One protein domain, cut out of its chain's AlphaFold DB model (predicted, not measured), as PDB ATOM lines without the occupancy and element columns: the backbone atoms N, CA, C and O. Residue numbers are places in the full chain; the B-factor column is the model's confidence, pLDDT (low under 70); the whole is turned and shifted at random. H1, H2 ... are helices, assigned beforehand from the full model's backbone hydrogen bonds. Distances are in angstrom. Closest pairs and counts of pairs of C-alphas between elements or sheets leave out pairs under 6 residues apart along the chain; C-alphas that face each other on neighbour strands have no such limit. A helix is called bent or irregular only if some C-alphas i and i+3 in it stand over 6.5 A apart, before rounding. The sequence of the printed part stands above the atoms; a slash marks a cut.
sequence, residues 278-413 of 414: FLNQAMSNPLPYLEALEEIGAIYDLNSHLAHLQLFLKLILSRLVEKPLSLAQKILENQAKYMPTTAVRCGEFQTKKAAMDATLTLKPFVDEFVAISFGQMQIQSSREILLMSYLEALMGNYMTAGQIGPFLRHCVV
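AT A GLANCE: This is residues 278 to 413 of the 414 residues of the protein "Secreted protein" of Thraustotheca clavata (UniProt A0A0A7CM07). A rounded cluster of helices has H3 through its middle; the longest helix, H5, is bent, and its second arm packs on H3, with H1 and H6 paired to one side and H4 and H7 paired to another. A long unnamed stretch, residues 336 to 351, runs round the outside from H4 to H5. The 136 printed residues, with seven named helices, H1 to H7 along the chain, and no named strand, are all helix in class. The whole is compact, with a radius of gyration of the C-alphas of 14.5 A and spans of 41 by 35 by 24 A.

HOW THE PARTS SIT: H5, residues 352 to 372, was assigned as one helix by its hydrogen bonds but is bent, C-alphas 361 and 364 being 7.0 A apart; its arms H5a, 352 to 361, and H5b, 364 to 372, stand at a steep tilt of 43 degrees. H5b touches H3, residues 302 to 320, at a steep tilt of 46 degrees, through residues 312 to 320 of H3 alone; the closest C-alphas, Ile 316 and Val 366, are 6.2 A apart. H1, residues 278 to 284, touches H6, residues 380 to 395, at a shallow tilt of 12 degrees, the same way, closest at the C-alphas of Leu 279 and Leu 386, 7.0 A. H7, residues 401 to 412, touches H4, residues 324 to 335, with 405 to 409 alone, at a shallow tilt of 17 degrees, opposite ways; the closest C-alphas, Leu 332 and Gly 405, are 5.1 A apart. H7 touches H3 with 408 to 412 alone, closest at the C-alphas of Gln 310 and Val 412, 5.0 A. H2, residues 290 to 295, touches no helix but is near H3. Every O i to N i+4 pair is within hydrogen-bond range in H1, H2, H3, H4, H5a, H5b and H6, against 6 of 8 in H7, which is only just irregular, C-alphas 402 and 405 being 6.8 A apart.

IN THESE COORDINATES: From first to last C-alpha H3 measures 26.8 A, H6 22.2 A, H4 17.1 A and H7 16.0 A. H1 begins at C-alpha 278, (212.249, 182.909, 230.847), and H7 ends at C-alpha 412, (232.200, 177.077, 239.105).

THE WHOLE: The two C-alphas farthest apart, of Ile 296 and Lys 337, are 43.1 A apart. The printed part has no cut; the link from H4 to H5 is long, and no printed residue is under 70 in pLDDT.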
ATOM      1  N   PHE A 278     210.809 182.673 230.696       94.12
ATOM      2  CA  PHE A 278     212.249 182.909 230.847       94.12
ATOM      3  C   PHE A 278     213.041 181.611 231.035       94.12
ATOM      4  O   PHE A 278     214.107 181.453 230.440       94.12
ATOM      5  N   LEU A 279     212.511 180.653 231.807       93.56
ATOM      6  CA  LEU A 279     213.124 179.329 231.930       93.56
ATOM      7  C   LEU A 279     213.132 178.580 230.596       93.56
ATOM      8  O   LEU A 279     214.161 178.033 230.213       93.56
ATOM      9  N   ASN A 280     212.004 178.559 229.883       92.69
ATOM     10  CA  ASN A 280     211.904 177.881 228.592       92.69
ATOM     11  C   ASN A 280     212.877 178.480 227.569       92.69
ATOM     12  O   ASN A 280     213.515 177.736 226.832       92.69
ATOM     13  N   GLN A 281     213.049 179.804 227.577       92.69
ATOM     14  CA  GLN A 281     214.020 180.496 226.734       92.69
ATOM     15  C   GLN A 281     215.471 180.138 227.092       92.69
ATOM     16  O   GLN A 281     216.277 179.877 226.200       92.69
ATOM     17  N   ALA A 282     215.800 180.047 228.384       94.38
ATOM     18  CA  ALA A 282     217.108 179.564 228.827       94.38
ATOM     19  C   ALA A 282     217.356 178.099 228.421       94.38
ATOM     20  O   ALA A 282     218.472 177.736 228.062       94.38
ATOM     21  N   MET A 283     216.324 177.253 228.459       93.56
ATOM     22  CA  MET A 283     216.433 175.829 228.130       93.56
ATOM     23  C   MET A 283     216.410 175.539 226.624       93.56
ATOM     24  O   MET A 283     216.894 174.484 226.224       93.56
ATOM     25  N   SER A 284     215.878 176.434 225.782       94.56
ATOM     26  CA  SER A 284     215.843 176.217 224.328       94.56
ATOM     27  C   SER A 284     217.223 176.284 223.674       94.56
ATOM     28  O   SER A 284     217.451 175.621 222.669       94.56
ATOM     29  N   ASN A 285     218.138 177.066 224.250       94.25
ATOM     30  CA  ASN A 285     219.543 177.101 223.856       94.25
ATOM     31  C   ASN A 285     220.410 177.255 225.116       94.25
ATOM     32  O   ASN A 285     220.801 178.370 225.470       94.25
ATOM     33  N   PRO A 286     220.658 176.156 225.846       93.75
ATOM     34  CA  PRO A 286     221.218 176.240 227.182       93.75
ATOM     35  C   PRO A 286     222.735 176.478 227.180       93.75
ATOM     36  O   PRO A 286     223.261 176.871 228.218       93.75
ATOM     37  N   LEU A 287     223.418 176.306 226.038       96.00
ATOM     38  CA  LEU A 287     224.831 176.644 225.818       96.00
ATOM     39  C   LEU A 287     224.998 177.447 224.512       96.00
ATOM     40  O   LEU A 287     225.531 176.926 223.531       96.00
ATOM     41  N   PRO A 288     224.585 178.725 224.483       96.50
ATOM     42  CA  PRO A 288     224.511 179.517 223.252       96.50
ATOM     43  C   PRO A 288     225.863 179.797 222.590       96.50
ATOM     44  O   PRO A 288     225.907 180.194 221.432       96.50
ATOM     45  N   TYR A 289     226.964 179.591 223.312       97.38
ATOM     46  CA  TYR A 289     228.319 179.766 222.800       97.38
ATOM     47  C   TYR A 289     228.879 178.511 222.113       97.38
ATOM     48  O   TYR A 289     229.903 178.608 221.446       97.38
ATOM     49  N   LEU A 290     228.289 177.328 222.337       97.19
ATOM     50  CA  LEU A 290     228.972 176.053 222.093       97.19
ATOM     51  C   LEU A 290     229.377 175.881 220.625       97.19
ATOM     52  O   LEU A 290     230.562 175.718 220.351       97.19
ATOM     53  N   GLU A 291     228.419 176.008 219.708       96.81
ATOM     54  CA  GLU A 291     228.638 175.845 218.263       96.81
ATOM     55  C   GLU A 291     229.702 176.823 217.740       96.81
ATOM     56  O   GLU A 291     230.689 176.412 217.134       96.81
ATOM     57  N   ALA A 292     229.586 178.109 218.086       97.06
ATOM     58  CA  ALA A 292     230.538 179.136 217.659       97.06
ATOM     59  C   ALA A 292     231.973 178.873 218.152       97.06
ATOM     60  O   ALA A 292     232.944 179.206 217.471       97.06
ATOM     61  N   LEU A 293     232.130 178.298 219.348       97.50
ATOM     62  CA  LEU A 293     233.443 177.990 219.917       97.50
ATOM     63  C   LEU A 293     234.025 176.672 219.381       97.50
ATOM     64  O   LEU A 293     235.250 176.538 219.321       97.50
ATOM     65  N   GLU A 294     233.183 175.722 218.977       97.50
ATOM     66  CA  GLU A 294     233.604 174.510 218.267       97.50
ATOM     67  C   GLU A 294     234.100 174.846 216.850       97.50
ATOM     68  O   GLU A 294     235.171 174.383 216.455       97.50
ATOM     69  N   GLU A 295     233.406 175.728 216.123       97.00
ATOM     70  CA  GLU A 295     233.780 176.149 214.762       97.00
ATOM     71  C   GLU A 295     235.178 176.776 214.677       97.00
ATOM     72  O   GLU A 295     235.929 176.522 213.733       97.00
ATOM     73  N   ILE A 296     235.557 177.581 215.674       95.81
ATOM     74  CA  ILE A 296     236.879 178.226 215.728       95.81
ATOM     75  C   ILE A 296     237.946 177.357 216.416       95.81
ATOM     76  O   ILE A 296     239.072 177.815 216.620       95.81
ATOM     77  N   GLY A 297     237.603 176.126 216.810       95.25
ATOM     78  CA  GLY A 297     238.511 175.190 217.472       95.25
ATOM     79  C   GLY A 297     238.894 175.573 218.906       95.25
ATOM     80  O   GLY A 297     239.921 175.115 219.403       95.25
ATOM     81  N   ALA A 298     238.104 176.412 219.584       95.06
ATOM     82  CA  ALA A 298     238.314 176.757 220.994       95.06
ATOM     83  C   ALA A 298     237.830 175.645 221.943       95.06
ATOM     84  O   ALA A 298     238.370 175.488 223.043       95.06
ATOM     85  N   ILE A 299     236.838 174.862 221.511       96.50
ATOM     86  CA  ILE A 299     236.364 173.645 222.176       96.50
ATOM     87  C   ILE A 299     236.660 172.465 221.252       96.50
ATOM     88  O   ILE A 299     236.160 172.406 220.135       96.50
ATOM     89  N   TYR A 300     237.506 171.546 221.711       94.94
ATOM     90  CA  TYR A 300     238.013 170.434 220.892       94.94
ATOM     91  C   TYR A 300     238.160 169.116 221.668       94.94
ATOM     92  O   TYR A 300     238.430 168.070 221.082       94.94
ATOM     93  N   ASP A 301     238.003 169.148 222.992       94.94
ATOM     94  CA  ASP A 301     238.055 167.984 223.872       94.94
ATOM     95  C   ASP A 301     237.204 168.209 225.137       94.94
ATOM     96  O   ASP A 301     236.642 169.281 225.368       94.94
ATOM     97  N   LEU A 302     237.119 167.189 225.997       93.19
ATOM     98  CA  LEU A 302     236.357 167.282 227.244       93.19
ATOM     99  C   LEU A 302     236.900 168.368 228.191       93.19
ATOM    100  O   LEU A 302     236.123 169.017 228.887       93.19
ATOM    101  N   ASN A 303     238.219 168.574 228.243       95.69
ATOM    102  CA  ASN A 303     238.821 169.552 229.148       95.69
ATOM    103  C   ASN A 303     238.461 170.989 228.746       95.69
ATOM    104  O   ASN A 303     238.013 171.767 229.586       95.69
ATOM    105  N   SER A 304     238.624 171.323 227.466       95.69
ATOM    106  CA  SER A 304     238.244 172.615 226.894       95.69
ATOM    107  C   SER A 304     236.738 172.850 227.011       95.69
ATOM    108  O   SER A 304     236.337 173.947 227.398       95.69
ATOM    109  N   HIS A 305     235.902 171.827 226.797       95.31
ATOM    110  CA  HIS A 305     234.460 171.935 227.018       95.31
ATOM    111  C   HIS A 305     234.122 172.268 228.482       95.31
ATOM    112  O   HIS A 305     233.434 173.254 228.747       95.31
ATOM    113  N   LEU A 306     234.658 171.509 229.448       95.81
ATOM    114  CA  LEU A 306     234.433 171.759 230.878       95.81
ATOM    115  C   LEU A 306     234.957 173.135 231.317       95.81
ATOM    116  O   LEU A 306     234.305 173.798 232.121       95.81
ATOM    117  N   ALA A 307     236.091 173.587 230.768       97.00
ATOM    118  CA  ALA A 307     236.682 174.889 231.076       97.00
ATOM    119  C   ALA A 307     235.798 176.059 230.607       97.00
ATOM    120  O   ALA A 307     235.656 177.052 231.325       97.00
ATOM    121  N   HIS A 308     235.163 175.941 229.438       97.69
ATOM    122  CA  HIS A 308     234.220 176.948 228.949       97.69
ATOM    123  C   HIS A 308     232.868 176.861 229.660       97.69
ATOM    124  O   HIS A 308     232.335 177.899 230.045       97.69
ATOM    125  N   LEU A 309     232.357 175.653 229.922       96.81
ATOM    126  CA  LEU A 309     231.118 175.442 230.675       96.81
ATOM    127  C   LEU A 309     231.205 176.058 232.070       96.81
ATOM    128  O   LEU A 309     230.379 176.892 232.431       96.81
ATOM    129  N   GLN A 310     232.240 175.722 232.842       96.38
ATOM    130  CA  GLN A 310     232.401 176.274 234.187       96.38
ATOM    131  C   GLN A 310     232.547 177.806 234.165       96.38
ATOM    132  O   GLN A 310     232.006 178.484 235.038       96.38
ATOM    133  N   LEU A 311     233.240 178.363 233.161       97.44
ATOM    134  CA  LEU A 311     233.419 179.806 233.016       97.44
ATOM    135  C   LEU A 311     232.102 180.498 232.651       97.44
ATOM    136  O   LEU A 311     231.761 181.506 233.264       97.44
ATOM    137  N   PHE A 312     231.331 179.935 231.722       97.75
ATOM    138  CA  PHE A 312     230.008 180.428 231.348       97.75
ATOM    139  C   PHE A 312     229.062 180.463 232.553       97.75
ATOM    140  O   PHE A 312     228.486 181.508 232.861       97.75
ATOM    141  N   LEU A 313     228.981 179.362 233.309       96.62
ATOM    142  CA  LEU A 313     228.157 179.283 234.517       96.62
ATOM    143  C   LEU A 313     228.605 180.278 235.590       96.62
ATOM    144  O   LEU A 313     227.770 180.924 236.225       96.62
ATOM    145  N   LYS A 314     229.919 180.451 235.770       96.12
ATOM    146  CA  LYS A 314     230.482 181.426 236.708       96.12
ATOM    147  C   LYS A 314     230.089 182.854 236.333       96.12
ATOM    148  O   LYS A 314     229.710 183.632 237.208       96.12
ATOM    149  N   LEU A 315     230.158 183.194 235.048       96.62
ATOM    150  CA  LEU A 315     229.784 184.514 234.549       96.62
ATOM    151  C   LEU A 315     228.280 184.767 234.726       96.62
ATOM    152  O   LEU A 315     227.922 185.805 235.281       96.62
ATOM    153  N   ILE A 316     227.412 183.807 234.383       96.38
ATOM    154  CA  ILE A 316     225.959 183.893 234.633       96.38
ATOM    155  C   ILE A 316     225.672 184.122 236.120       96.38
ATOM    156  O   ILE A 316     224.964 185.062 236.485       96.38
ATOM    157  N   LEU A 317     226.249 183.293 236.993       95.44
ATOM    158  CA  LEU A 317     226.050 183.397 238.437       95.44
ATOM    159  C   LEU A 317     226.487 184.761 238.974       95.44
ATOM    160  O   LEU A 317     225.747 185.370 239.741       95.44
ATOM    161  N   SER A 318     227.634 185.278 238.524       93.62
ATOM    162  CA  SER A 318     228.132 186.597 238.937       93.62
ATOM    163  C   SER A 318     227.234 187.766 238.511       93.62
ATOM    164  O   SER A 318     227.302 188.838 239.111       93.62
ATOM    165  N   ARG A 319     226.394 187.578 237.483       94.81
ATOM    166  CA  ARG A 319     225.424 188.581 237.016       94.81
ATOM    167  C   ARG A 319     224.099 188.525 237.766       94.81
ATOM    168  O   ARG A 319     223.449 189.555 237.909       94.81
ATOM    169  N   LEU A 320     223.684 187.337 238.197       94.62
ATOM    170  CA  LEU A 320     222.318 187.086 238.668       94.62
ATOM    171  C   LEU A 320     222.206 186.884 240.182       94.62
ATOM    172  O   LEU A 320     221.111 187.026 240.732       94.62
ATOM    173  N   VAL A 321     223.306 186.521 240.845       92.75
ATOM    174  CA  VAL A 321     223.316 186.076 242.242       92.75
ATOM    175  C   VAL A 321     224.393 186.827 243.012       92.75
ATOM    176  O   VAL A 321     225.568 186.782 242.661       92.75
ATOM    177  N   GLU A 322     224.001 187.473 244.108       90.38
ATOM    178  CA  GLU A 322     224.923 188.242 244.953       90.38
ATOM    179  C   GLU A 322     225.962 187.343 245.646       90.38
ATOM    180  O   GLU A 322     227.133 187.698 245.764       90.38
ATOM    181  N   LYS A 323     225.545 186.143 246.083       91.12
ATOM    182  CA  LYS A 323     226.390 185.179 246.813       91.12
ATOM    183  C   LYS A 323     226.403 183.796 246.140       91.12
ATOM    184  O   LYS A 323     225.817 182.854 246.682       91.12
ATOM    185  N   PRO A 324     227.090 183.628 244.992       91.25
ATOM    186  CA  PRO A 324     227.094 182.372 244.234       91.25
ATOM    187  C   PRO A 324     227.575 181.146 245.023       91.25
ATOM    188  O   PRO A 324     226.984 180.073 244.915       91.25
ATOM    189  N   LEU A 325     228.600 181.304 245.870       91.25
ATOM    190  CA  LEU A 325     229.107 180.220 246.724       91.25
ATOM    191  C   LEU A 325     228.034 179.707 247.697       91.25
ATOM    192  O   LEU A 325     227.885 178.500 247.879       91.25
ATOM    193  N   SER A 326     227.245 180.619 248.275       90.56
ATOM    194  CA  SER A 326     226.129 180.265 249.160       90.56
ATOM    195  C   SER A 326     225.064 179.463 248.409       90.56
ATOM    196  O   SER A 326     224.565 178.466 248.928       90.56
ATOM    197  N   LEU A 327     224.767 179.827 247.156       89.38
ATOM    198  CA  LEU A 327     223.831 179.079 246.313       89.38
ATOM    199  C   LEU A 327     224.297 177.633 246.070       89.38
ATOM    200  O   LEU A 327     223.531 176.696 246.290       89.38
ATOM    201  N   ALA A 328     225.562 177.433 245.684       90.75
ATOM    202  CA  ALA A 328     226.113 176.092 245.465       90.75
ATOM    203  C   ALA A 328     226.150 175.254 246.754       90.75
ATOM    204  O   ALA A 328     225.836 174.061 246.736       90.75
ATOM    205  N   GLN A 329     226.481 175.875 247.890       90.75
ATOM    206  CA  GLN A 329     226.447 175.208 249.190       90.75
ATOM    207  C   GLN A 329     225.028 174.744 249.554       90.75
ATOM    208  O   GLN A 329     224.857 173.617 250.018       90.75
ATOM    209  N   LYS A 330     224.000 175.558 249.287       88.88
ATOM    210  CA  LYS A 330     222.597 175.177 249.522       88.88
ATOM    211  C   LYS A 330     222.181 173.964 248.693       88.88
ATOM    212  O   LYS A 330     221.525 173.080 249.240       88.88
ATOM    213  N   ILE A 331     222.573 173.896 247.416       90.50
ATOM    214  CA  ILE A 331     222.302 172.733 246.549       90.50
ATOM    215  C   ILE A 331     222.882 171.464 247.181       90.50
ATOM    216  O   ILE A 331     222.160 170.488 247.386       90.50
ATOM    217  N   LEU A 332     224.164 171.499 247.558       91.94
ATOM    218  CA  LEU A 332     224.838 170.369 248.200       91.94
ATOM    219  C   LEU A 332     224.155 169.938 249.499       91.94
ATOM    220  O   LEU A 332     223.905 168.753 249.700       91.94
ATOM    221  N   GLU A 333     223.826 170.885 250.373       90.19
ATOM    222  CA  GLU A 333     223.179 170.585 251.651       90.19
ATOM    223  C   GLU A 333     221.768 170.015 251.476       90.19
ATOM    224  O   GLU A 333     221.374 169.113 252.217       90.19
ATOM    225  N   ASN A 334     221.020 170.492 250.478       91.25
ATOM    226  CA  ASN A 334     219.711 169.939 250.148       91.25
ATOM    227  C   ASN A 334     219.830 168.501 249.625       91.25
ATOM    228  O   ASN A 334     218.975 167.676 249.926       91.25
ATOM    229  N   GLN A 335     220.888 168.172 248.886       92.19
ATOM    230  CA  GLN A 335     221.093 166.839 248.317       92.19
ATOM    231  C   GLN A 335     221.724 165.834 249.296       92.19
ATOM    232  O   GLN A 335     221.487 164.631 249.172       92.19
ATOM    233  N   ALA A 336     222.486 166.304 250.290       89.56
ATOM    234  CA  ALA A 336     223.340 165.479 251.151       89.56
ATOM    235  C   ALA A 336     222.618 164.337 251.890       89.56
ATOM    236  O   ALA A 336     223.247 163.351 252.270       89.56
ATOM    237  N   LYS A 337     221.300 164.445 252.103       86.44
ATOM    238  CA  LYS A 337     220.506 163.413 252.790       86.44
ATOM    239  C   LYS A 337     220.183 162.195 251.933       86.44
ATOM    240  O   LYS A 337     219.867 161.146 252.487       86.44
ATOM    241  N   TYR A 338     220.184 162.340 250.612       90.88
ATOM    242  CA  TYR A 338     219.683 161.302 249.708       90.88
ATOM    243  C   TYR A 338     220.587 161.044 248.504       90.88
ATOM    244  O   TYR A 338     220.396 160.047 247.814       90.88
ATOM    245  N   MET A 339     221.569 161.904 248.240       90.19
ATOM    246  CA  MET A 339     222.466 161.776 247.100       90.19
ATOM    247  C   MET A 339     223.921 161.681 247.572       90.19
ATOM    248  O   MET A 339     224.383 162.579 248.280       90.19
ATOM    249  N   PRO A 340     224.666 160.626 247.192       89.38
ATOM    250  CA  PRO A 340     226.089 160.554 247.490       89.38
ATOM    251  C   PRO A 340     226.856 161.598 246.675       89.38
ATOM    252  O   PRO A 340     226.570 161.816 245.499       89.38
ATOM    253  N   THR A 341     227.861 162.218 247.293       91.00
ATOM    254  CA  THR A 341     228.783 163.123 246.600       91.00
ATOM    255  C   THR A 341     229.901 162.333 245.936       91.00
ATOM    256  O   THR A 341     230.583 161.549 246.599       91.00
ATOM    257  N   THR A 342     230.135 162.593 244.656       93.38
ATOM    258  CA  THR A 342     231.206 161.967 243.874       93.38
ATOM    259  C   THR A 342     232.295 162.991 243.561       93.38
ATOM    260  O   THR A 342     232.019 164.182 243.421       93.38
ATOM    261  N   ALA A 343     233.543 162.534 243.439       92.69
ATOM    262  CA  ALA A 343     234.646 163.387 243.014       92.69
ATOM    263  C   ALA A 343     234.404 163.966 241.609       92.69
ATOM    264  O   ALA A 343     233.805 163.327 240.735       92.69
ATOM    265  N   VAL A 344     234.906 165.179 241.396       94.69
ATOM    266  CA  VAL A 344     234.763 165.926 240.146       94.69
ATOM    267  C   VAL A 344     236.118 166.385 239.643       94.69
ATOM    268  O   VAL A 344     237.038 166.623 240.425       94.69
ATOM    269  N   ARG A 345     236.227 166.516 238.321       92.44
ATOM    270  CA  ARG A 345     237.374 167.117 237.648       92.44
ATOM    271  C   ARG A 345     236.921 168.422 237.009       92.44
ATOM    272  O   ARG A 345     235.951 168.422 236.256       92.44
ATOM    273  N   CYS A 346     237.625 169.505 237.312       95.50
ATOM    274  CA  CYS A 346     237.396 170.795 236.670       95.50
ATOM    275  C   CYS A 346     238.118 170.856 235.321       95.50
ATOM    276  O   CYS A 346     239.107 170.148 235.107       95.50
ATOM    277  N   GLY A 347     237.617 171.691 234.413       94.75
ATOM    278  CA  GLY A 347     238.322 172.017 233.182       94.75
ATOM    279  C   GLY A 347     239.401 173.067 233.436       94.75
ATOM    280  O   GLY A 347     239.245 173.949 234.284       94.75
ATOM    281  N   GLU A 348     240.496 172.990 232.689       95.12
ATOM    282  CA  GLU A 348     241.632 173.898 232.842       95.12
ATOM    283  C   GLU A 348     241.988 174.581 231.521       95.12
ATOM    284  O   GLU A 348     242.120 173.940 230.476       95.12
ATOM    285  N   PHE A 349     242.201 175.897 231.580       95.62
ATOM    286  CA  PHE A 349     242.839 176.638 230.497       95.62
ATOM    287  C   PHE A 349     244.357 176.515 230.624       95.62
ATOM    288  O   PHE A 349     244.909 176.711 231.704       95.62
ATOM    289  N   GLN A 350     245.044 176.268 229.506       91.44
ATOM    290  CA  GLN A 350     246.500 176.066 229.490       91.44
ATOM    291  C   GLN A 350     247.289 177.272 230.023       91.44
ATOM    292  O   GLN A 350     248.390 177.121 230.547       91.44
ATOM    293  N   THR A 351     246.748 178.485 229.873       95.00
ATOM    294  CA  THR A 351     247.387 179.720 230.338       95.00
ATOM    295  C   THR A 351     246.360 180.700 230.899       95.00
ATOM    296  O   THR A 351     245.186 180.683 230.526       95.00
ATOM    297  N   LYS A 352     246.817 181.632 231.747       93.69
ATOM    298  CA  LYS A 352     245.984 182.759 232.211       93.69
ATOM    299  C   LYS A 352     245.467 183.611 231.051       93.69
ATOM    300  O   LYS A 352     244.334 184.073 231.105       93.69
ATOM    301  N   LYS A 353     246.281 183.786 230.006       95.44
ATOM    302  CA  LYS A 353     245.886 184.513 228.797       95.44
ATOM    303  C   LYS A 353     244.712 183.820 228.102       95.44
ATOM    304  O   LYS A 353     243.713 184.473 227.851       95.44
ATOM    305  N   ALA A 354     244.781 182.500 227.911       94.81
ATOM    306  CA  ALA A 354     243.682 181.732 227.324       94.81
ATOM    307  C   ALA A 354     242.382 181.852 228.140       94.81
ATOM    308  O   ALA A 354     241.312 182.016 227.566       94.81
ATOM    309  N   ALA A 355     242.469 181.851 229.475       95.44
ATOM    310  CA  ALA A 355     241.303 182.073 230.332       95.44
ATOM    311  C   ALA A 355     240.711 183.492 230.190       95.44
ATOM    312  O   ALA A 355     239.490 183.666 230.207       95.44
ATOM    313  N   MET A 356     241.561 184.516 230.051       96.19
ATOM    314  CA  MET A 356     241.125 185.897 229.809       96.19
ATOM    315  C   MET A 356     240.462 186.046 228.438       96.19
ATOM    316  O   MET A 356     239.378 186.619 228.353       96.19
ATOM    317  N   ASP A 357     241.076 185.485 227.396       95.88
ATOM    318  CA  ASP A 357     240.542 185.503 226.034       95.88
ATOM    319  C   ASP A 357     239.175 184.793 225.995       95.88
ATOM    320  O   ASP A 357     238.197 185.373 225.533       95.88
ATOM    321  N   ALA A 358     239.055 183.610 226.610       97.06
ATOM    322  CA  ALA A 358     237.782 182.896 226.740       97.06
ATOM    323  C   ALA A 358     236.714 183.705 227.499       97.06
ATOM    324  O   ALA A 358     235.539 183.679 227.134       97.06
ATOM    325  N   THR A 359     237.105 184.463 228.529       97.38
ATOM    326  CA  THR A 359     236.181 185.343 229.267       97.38
ATOM    327  C   THR A 359     235.623 186.443 228.365       97.38
ATOM    328  O   THR A 359     234.426 186.726 228.411       97.38
ATOM    329  N   LEU A 360     236.471 187.056 227.533       96.62
ATOM    330  CA  LEU A 360     236.046 188.076 226.573       96.62
ATOM    331  C   LEU A 360     235.137 187.480 225.494       96.62
ATOM    332  O   LEU A 360     234.105 188.075 225.191       96.62
ATOM    333  N   THR A 361     235.475 186.297 224.981       96.38
ATOM    334  CA  THR A 361     234.678 185.588 223.971       96.38
ATOM    335  C   THR A 361     233.300 185.187 224.497       96.38
ATOM    336  O   THR A 361     232.312 185.331 223.786       96.38
ATOM    337  N   LEU A 362     233.196 184.723 225.748       98.00
ATOM    338  CA  LEU A 362     231.916 184.317 226.345       98.00
ATOM    339  C   LEU A 362     231.024 185.496 226.742       98.00
ATOM    340  O   LEU A 362     229.812 185.324 226.869       98.00
ATOM    341  N   LYS A 363     231.590 186.688 226.963       97.19
ATOM    342  CA  LYS A 363     230.853 187.829 227.520       97.19
ATOM    343  C   LYS A 363     229.593 188.201 226.713       97.19
ATOM    344  O   LYS A 363     228.553 188.334 227.354       97.19
ATOM    345  N   PRO A 364     229.622 188.340 225.370       97.62
ATOM    346  CA  PRO A 364     228.415 188.621 224.589       97.62
ATOM    347  C   PRO A 364     227.323 187.558 224.761       97.62
ATOM    348  O   PRO A 364     226.175 187.914 225.005       97.62
ATOM    349  N   PHE A 365     227.690 186.271 224.738       98.00
ATOM    350  CA  PHE A 365     226.745 185.166 224.937       98.00
ATOM    351  C   PHE A 365     226.109 185.194 226.329       98.00
ATOM    352  O   PHE A 365     224.914 184.958 226.468       98.00
ATOM    353  N   VAL A 366     226.896 185.496 227.368       97.94
ATOM    354  CA  VAL A 366     226.387 185.626 228.741       97.94
ATOM    355  C   VAL A 366     225.451 186.823 228.865       97.94
ATOM    356  O   VAL A 366     224.388 186.696 229.465       97.94
ATOM    357  N   ASP A 367     225.844 187.981 228.332       97.12
ATOM    358  CA  ASP A 367     225.045 189.202 228.435       97.12
ATOM    359  C   ASP A 367     223.704 189.040 227.698       97.12
ATOM    360  O   ASP A 367     222.665 189.395 228.254       97.12
ATOM    361  N   GLU A 368     223.705 188.444 226.500       96.94
ATOM    362  CA  GLU A 368     222.482 188.125 225.754       96.94
ATOM    363  C   GLU A 368     221.620 187.101 226.499       96.94
ATOM    364  O   GLU A 368     220.443 187.363 226.749       96.94
ATOM    365  N   PHE A 369     222.209 185.981 226.938       97.31
ATOM    366  CA  PHE A 369     221.506 184.953 227.705       97.31
ATOM    367  C   PHE A 369     220.823 185.546 228.940       97.31
ATOM    368  O   PHE A 369     219.640 185.301 229.175       97.31
ATOM    369  N   VAL A 370     221.538 186.360 229.723       96.88
ATOM    370  CA  VAL A 370     220.997 187.023 230.917       96.88
ATOM    371  C   VAL A 370     219.881 187.998 230.548       96.88
ATOM    372  O   VAL A 370     218.834 187.977 231.196       96.88
ATOM    373  N   ALA A 371     220.079 188.822 229.517       95.75
ATOM    374  CA  ALA A 371     219.123 189.848 229.107       95.75
ATOM    375  C   ALA A 371     217.779 189.269 228.653       95.75
ATOM    376  O   ALA A 371     216.755 189.919 228.848       95.75
ATOM    377  N   ILE A 372     217.764 188.065 228.081       94.38
ATOM    378  CA  ILE A 372     216.540 187.450 227.555       94.38
ATOM    379  C   ILE A 372     215.919 186.399 228.490       94.38
ATOM    380  O   ILE A 372     214.832 185.913 228.210       94.38
ATOM    381  N   SER A 373     216.583 186.030 229.591       95.56
ATOM    382  CA  SER A 373     216.105 184.984 230.508       95.56
ATOM    383  C   SER A 373     215.968 185.489 231.952       95.56
ATOM    384  O   SER A 373     215.150 186.356 232.250       95.56
ATOM    385  N   PHE A 374     216.766 184.959 232.879       95.50
ATOM    386  CA  PHE A 374     216.702 185.224 234.314       95.50
ATOM    387  C   PHE A 374     216.910 186.699 234.683       95.50
ATOM    388  O   PHE A 374     216.463 187.119 235.749       95.50
ATOM    389  N   GLY A 375     217.565 187.500 233.834       94.75
ATOM    390  CA  GLY A 375     217.739 188.938 234.061       94.75
ATOM    391  C   GLY A 375     216.428 189.730 234.027       94.75
ATOM    392  O   GLY A 375     216.360 190.797 234.627       94.75
ATOM    393  N   GLN A 376     215.377 189.192 233.397       94.38
ATOM    394  CA  GLN A 376     214.044 189.806 233.338       94.38
ATOM    395  C   GLN A 376     213.198 189.534 234.594       94.38
ATOM    396  O   GLN A 376     212.189 190.201 234.836       94.38
ATOM    397  N   MET A 377     213.596 188.558 235.418       93.50
ATOM    398  CA  MET A 377     212.846 188.168 236.608       93.50
ATOM    399  C   MET A 377     212.991 189.207 237.723       93.50
ATOM    400  O   MET A 377     214.082 189.416 238.255       93.50
ATOM    401  N   GLN A 378     211.865 189.804 238.117       90.25
ATOM    402  CA  GLN A 378     211.814 190.866 239.128       90.25
ATOM    403  C   GLN A 378     211.966 190.340 240.563       90.25
ATOM    404  O   GLN A 378     212.561 191.002 241.410       90.25
ATOM    405  N   ILE A 379     211.446 189.141 240.846       92.62
ATOM    406  CA  ILE A 379     211.525 188.531 242.179       92.62
ATOM    407  C   ILE A 379     212.817 187.725 242.287       92.62
ATOM    408  O   ILE A 379     212.978 186.692 241.631       92.62
ATOM    409  N   GLN A 380     213.718 188.176 243.160       93.94
ATOM    410  CA  GLN A 380     215.026 187.555 243.360       93.94
ATOM    411  C   GLN A 380     214.923 186.082 243.771       93.94
ATOM    412  O   GLN A 380     215.614 185.247 243.193       93.94
ATOM    413  N   SER A 381     214.056 185.733 244.722       94.69
ATOM    414  CA  SER A 381     213.952 184.351 245.204       94.69
ATOM    415  C   SER A 381     213.429 183.399 244.129       94.69
ATOM    416  O   SER A 381     213.999 182.329 243.936       94.69
ATOM    417  N   SER A 382     212.420 183.807 243.351       95.31
ATOM    418  CA  SER A 382     211.954 183.041 242.186       95.31
ATOM    419  C   SER A 382     213.076 182.833 241.166       95.31
ATOM    420  O   SER A 382     213.245 181.730 240.645       95.31
ATOM    421  N   ARG A 383     213.880 183.878 240.912       95.56
ATOM    422  CA  ARG A 383     215.046 183.817 240.018       95.56
ATOM    423  C   ARG A 383     216.089 182.824 240.509       95.56
ATOM    424  O   ARG A 383     216.550 182.007 239.724       95.56
ATOM    425  N   GLU A 384     216.436 182.860 241.790       95.00
ATOM    426  CA  GLU A 384     217.399 181.930 242.385       95.00
ATOM    427  C   GLU A 384     216.887 180.482 242.354       95.00
ATOM    428  O   GLU A 384     217.637 179.583 241.975       95.00
ATOM    429  N   ILE A 385     215.604 180.251 242.663       95.38
ATOM    430  CA  ILE A 385     214.963 178.928 242.578       95.38
ATOM    431  C   ILE A 385     215.068 178.357 241.157       95.38
ATOM    432  O   ILE A 385     215.506 177.218 240.976       95.38
ATOM    433  N   LEU A 386     214.684 179.137 240.141       95.38
ATOM    434  CA  LEU A 386     214.745 178.672 238.756       95.38
ATOM    435  C   LEU A 386     216.174 178.552 238.234       95.38
ATOM    436  O   LEU A 386     216.452 177.625 237.479       95.38
ATOM    437  N   LEU A 387     217.083 179.432 238.652       95.00
ATOM    438  CA  LEU A 387     218.485 179.344 238.271       95.00
ATOM    439  C   LEU A 387     219.118 178.060 238.817       95.00
ATOM    440  O   LEU A 387     219.780 177.361 238.059       95.00
ATOM    441  N   MET A 388     218.861 177.685 240.078       93.81
ATOM    442  CA  MET A 388     219.298 176.384 240.613       93.81
ATOM    443  C   MET A 388     218.754 175.224 239.774       93.81
ATOM    444  O   MET A 388     219.512 174.332 239.395       93.81
ATOM    445  N   SER A 389     217.464 175.270 239.430       94.06
ATOM    446  CA  SER A 389     216.836 174.257 238.581       94.06
ATOM    447  C   SER A 389     217.480 174.178 237.193       94.06
ATOM    448  O   SER A 389     217.690 173.080 236.689       94.06
ATOM    449  N   TYR A 390     217.784 175.316 236.567       95.56
ATOM    450  CA  TYR A 390     218.457 175.372 235.270       95.56
ATOM    451  C   TYR A 390     219.871 174.798 235.348       95.56
ATOM    452  O   TYR A 390     220.224 173.967 234.519       95.56
ATOM    453  N   LEU A 391     220.654 175.178 236.364       95.44
ATOM    454  CA  LEU A 391     222.011 174.664 236.557       95.44
ATOM    455  C   LEU A 391     222.004 173.142 236.704       95.44
ATOM    456  O   LEU A 391     222.752 172.457 236.016       95.44
ATOM    457  N   GLU A 392     221.144 172.598 237.565       95.38
ATOM    458  CA  GLU A 392     221.046 171.150 237.751       95.38
ATOM    459  C   GLU A 392     220.572 170.431 236.481       95.38
ATOM    460  O   GLU A 392     221.166 169.422 236.110       95.38
ATOM    461  N   ALA A 393     219.558 170.957 235.786       94.75
ATOM    462  CA  ALA A 393     219.048 170.362 234.550       94.75
ATOM    463  C   ALA A 393     220.086 170.384 233.417       94.75
ATOM    464  O   ALA A 393     220.287 169.375 232.746       94.75
ATOM    465  N   LEU A 394     220.779 171.511 233.221       94.94
ATOM    466  CA  LEU A 394     221.855 171.631 232.240       94.94
ATOM    467  C   LEU A 394     222.970 170.628 232.545       94.94
ATOM    468  O   LEU A 394     223.351 169.851 231.671       94.94
ATOM    469  N   MET A 395     223.456 170.610 233.789       93.81
ATOM    470  CA  MET A 395     224.557 169.742 234.209       93.81
ATOM    471  C   MET A 395     224.185 168.254 234.173       93.81
ATOM    472  O   MET A 395     225.057 167.424 233.916       93.81
ATOM    473  N   GLY A 396     222.904 167.913 234.352       92.56
ATOM    474  CA  GLY A 396     222.386 166.549 234.216       92.56
ATOM    475  C   GLY A 396     222.628 165.925 232.836       92.56
ATOM    476  O   GLY A 396     222.676 164.703 232.729       92.56
ATOM    477  N   ASN A 397     222.872 166.739 231.800       90.31
ATOM    478  CA  ASN A 397     223.238 166.255 230.464       90.31
ATOM    479  C   ASN A 397     224.713 165.832 230.344       90.31
ATOM    480  O   ASN A 397     225.062 165.106 229.416       90.31
ATOM    481  N   TYR A 398     225.582 166.282 231.254       90.12
ATOM    482  CA  TYR A 398     227.039 166.119 231.136       90.12
ATOM    483  C   TYR A 398     227.660 165.291 232.259       90.12
ATOM    484  O   TYR A 398     228.782 164.806 232.117       90.12
ATOM    485  N   MET A 399     226.974 165.143 233.394       93.00
ATOM    486  CA  MET A 399     227.504 164.408 234.540       93.00
ATOM    487  C   MET A 399     226.420 163.749 235.380       93.00
ATOM    488  O   MET A 399     225.244 164.101 235.329       93.00
ATOM    489  N   THR A 400     226.839 162.780 236.193       92.94
ATOM    490  CA  THR A 400     225.927 162.087 237.104       92.94
ATOM    491  C   THR A 400     225.446 163.027 238.207       92.94
ATOM    492  O   THR A 400     226.166 163.930 238.630       92.94
ATOM    493  N   ALA A 401     224.247 162.778 238.735       92.50
ATOM    494  CA  ALA A 401     223.633 163.608 239.770       92.50
ATOM    495  C   ALA A 401     224.573 163.916 240.955       92.50
ATOM    496  O   ALA A 401     224.726 165.076 241.335       92.50
ATOM    497  N   GLY A 402     225.282 162.902 241.469       92.62
ATOM    498  CA  GLY A 402     226.217 163.048 242.594       92.62
ATOM    499  C   GLY A 402     227.453 163.911 242.309       92.62
ATOM    500  O   GLY A 402     228.170 164.274 243.240       92.62
ATOM    501  N   GLN A 403     227.715 164.247 241.042       94.88
ATOM    502  CA  GLN A 403     228.801 165.137 240.619       94.88
ATOM    503  C   GLN A 403     228.354 166.595 240.485       94.88
ATOM    504  O   GLN A 403     229.192 167.482 240.611       94.88
ATOM    505  N   ILE A 404     227.061 166.873 240.285       94.81
ATOM    506  CA  ILE A 404     226.576 168.229 239.970       94.81
ATOM    507  C   ILE A 404     226.863 169.211 241.107       94.81
ATOM    508  O   ILE A 404     227.497 170.243 240.888       94.81
ATOM    509  N   GLY A 405     226.446 168.886 242.334       93.81
ATOM    510  CA  GLY A 405     226.707 169.726 243.506       93.81
ATOM    511  C   GLY A 405     228.207 169.982 243.731       93.81
ATOM    512  O   GLY A 405     228.614 171.145 243.819       93.81
ATOM    513  N   PRO A 406     229.057 168.932 243.785       94.38
ATOM    514  CA  PRO A 406     230.503 169.102 243.907       94.38
ATOM    515  C   PRO A 406     231.125 169.907 242.759       94.38
ATOM    516  O   PRO A 406     231.991 170.739 243.016       94.38
ATOM    517  N   PHE A 407     230.678 169.724 241.514       95.69
ATOM    518  CA  PHE A 407     231.183 170.479 240.363       95.69
ATOM    519  C   PHE A 407     230.851 171.966 240.476       95.69
ATOM    520  O   PHE A 407     231.735 172.806 240.311       95.69
ATOM    521  N   LEU A 408     229.606 172.309 240.822       95.00
ATOM    522  CA  LEU A 408     229.216 173.701 241.048       95.00
ATOM    523  C   LEU A 408     230.082 174.335 242.144       95.00
ATOM    524  O   LEU A 408     230.655 175.400 241.929       95.00
ATOM    525  N   ARG A 409     230.253 173.651 243.281       94.06
ATOM    526  CA  ARG A 409     231.055 174.159 244.403       94.06
ATOM    527  C   ARG A 409     232.544 174.288 244.086       94.06
ATOM    528  O   ARG A 409     233.146 175.261 244.505       94.06
ATOM    529  N   HIS A 410     233.152 173.312 243.418       94.06
ATOM    530  CA  HIS A 410     234.612 173.256 243.276       94.06
ATOM    531  C   HIS A 410     235.135 173.815 241.953       94.06
ATOM    532  O   HIS A 410     236.285 174.239 241.899       94.06
ATOM    533  N   CYS A 411     234.324 173.815 240.894       95.31
ATOM    534  CA  CYS A 411     234.759 174.220 239.557       95.31
ATOM    535  C   CYS A 411     234.140 175.547 239.104       95.31
ATOM    536  O   CYS A 411     234.778 176.297 238.365       95.31
ATOM    537  N   VAL A 412     232.917 175.865 239.543       94.75
ATOM    538  CA  VAL A 412     232.200 177.077 239.105       94.75
ATOM    539  C   VAL A 412     232.358 178.220 240.108       94.75
ATOM    540  O   VAL A 412     232.691 179.344 239.721       94.75
ATOM    541  N   VAL A 413     232.164 177.938 241.398       90.81
ATOM    542  CA  VAL A 413     232.295 178.911 242.496       90.81
ATOM    543  C   VAL A 413     233.311 178.440 243.551       90.81
ATOM    544  O   VAL A 413     232.915 178.227 244.695       90.81
TER     545      VAL A 413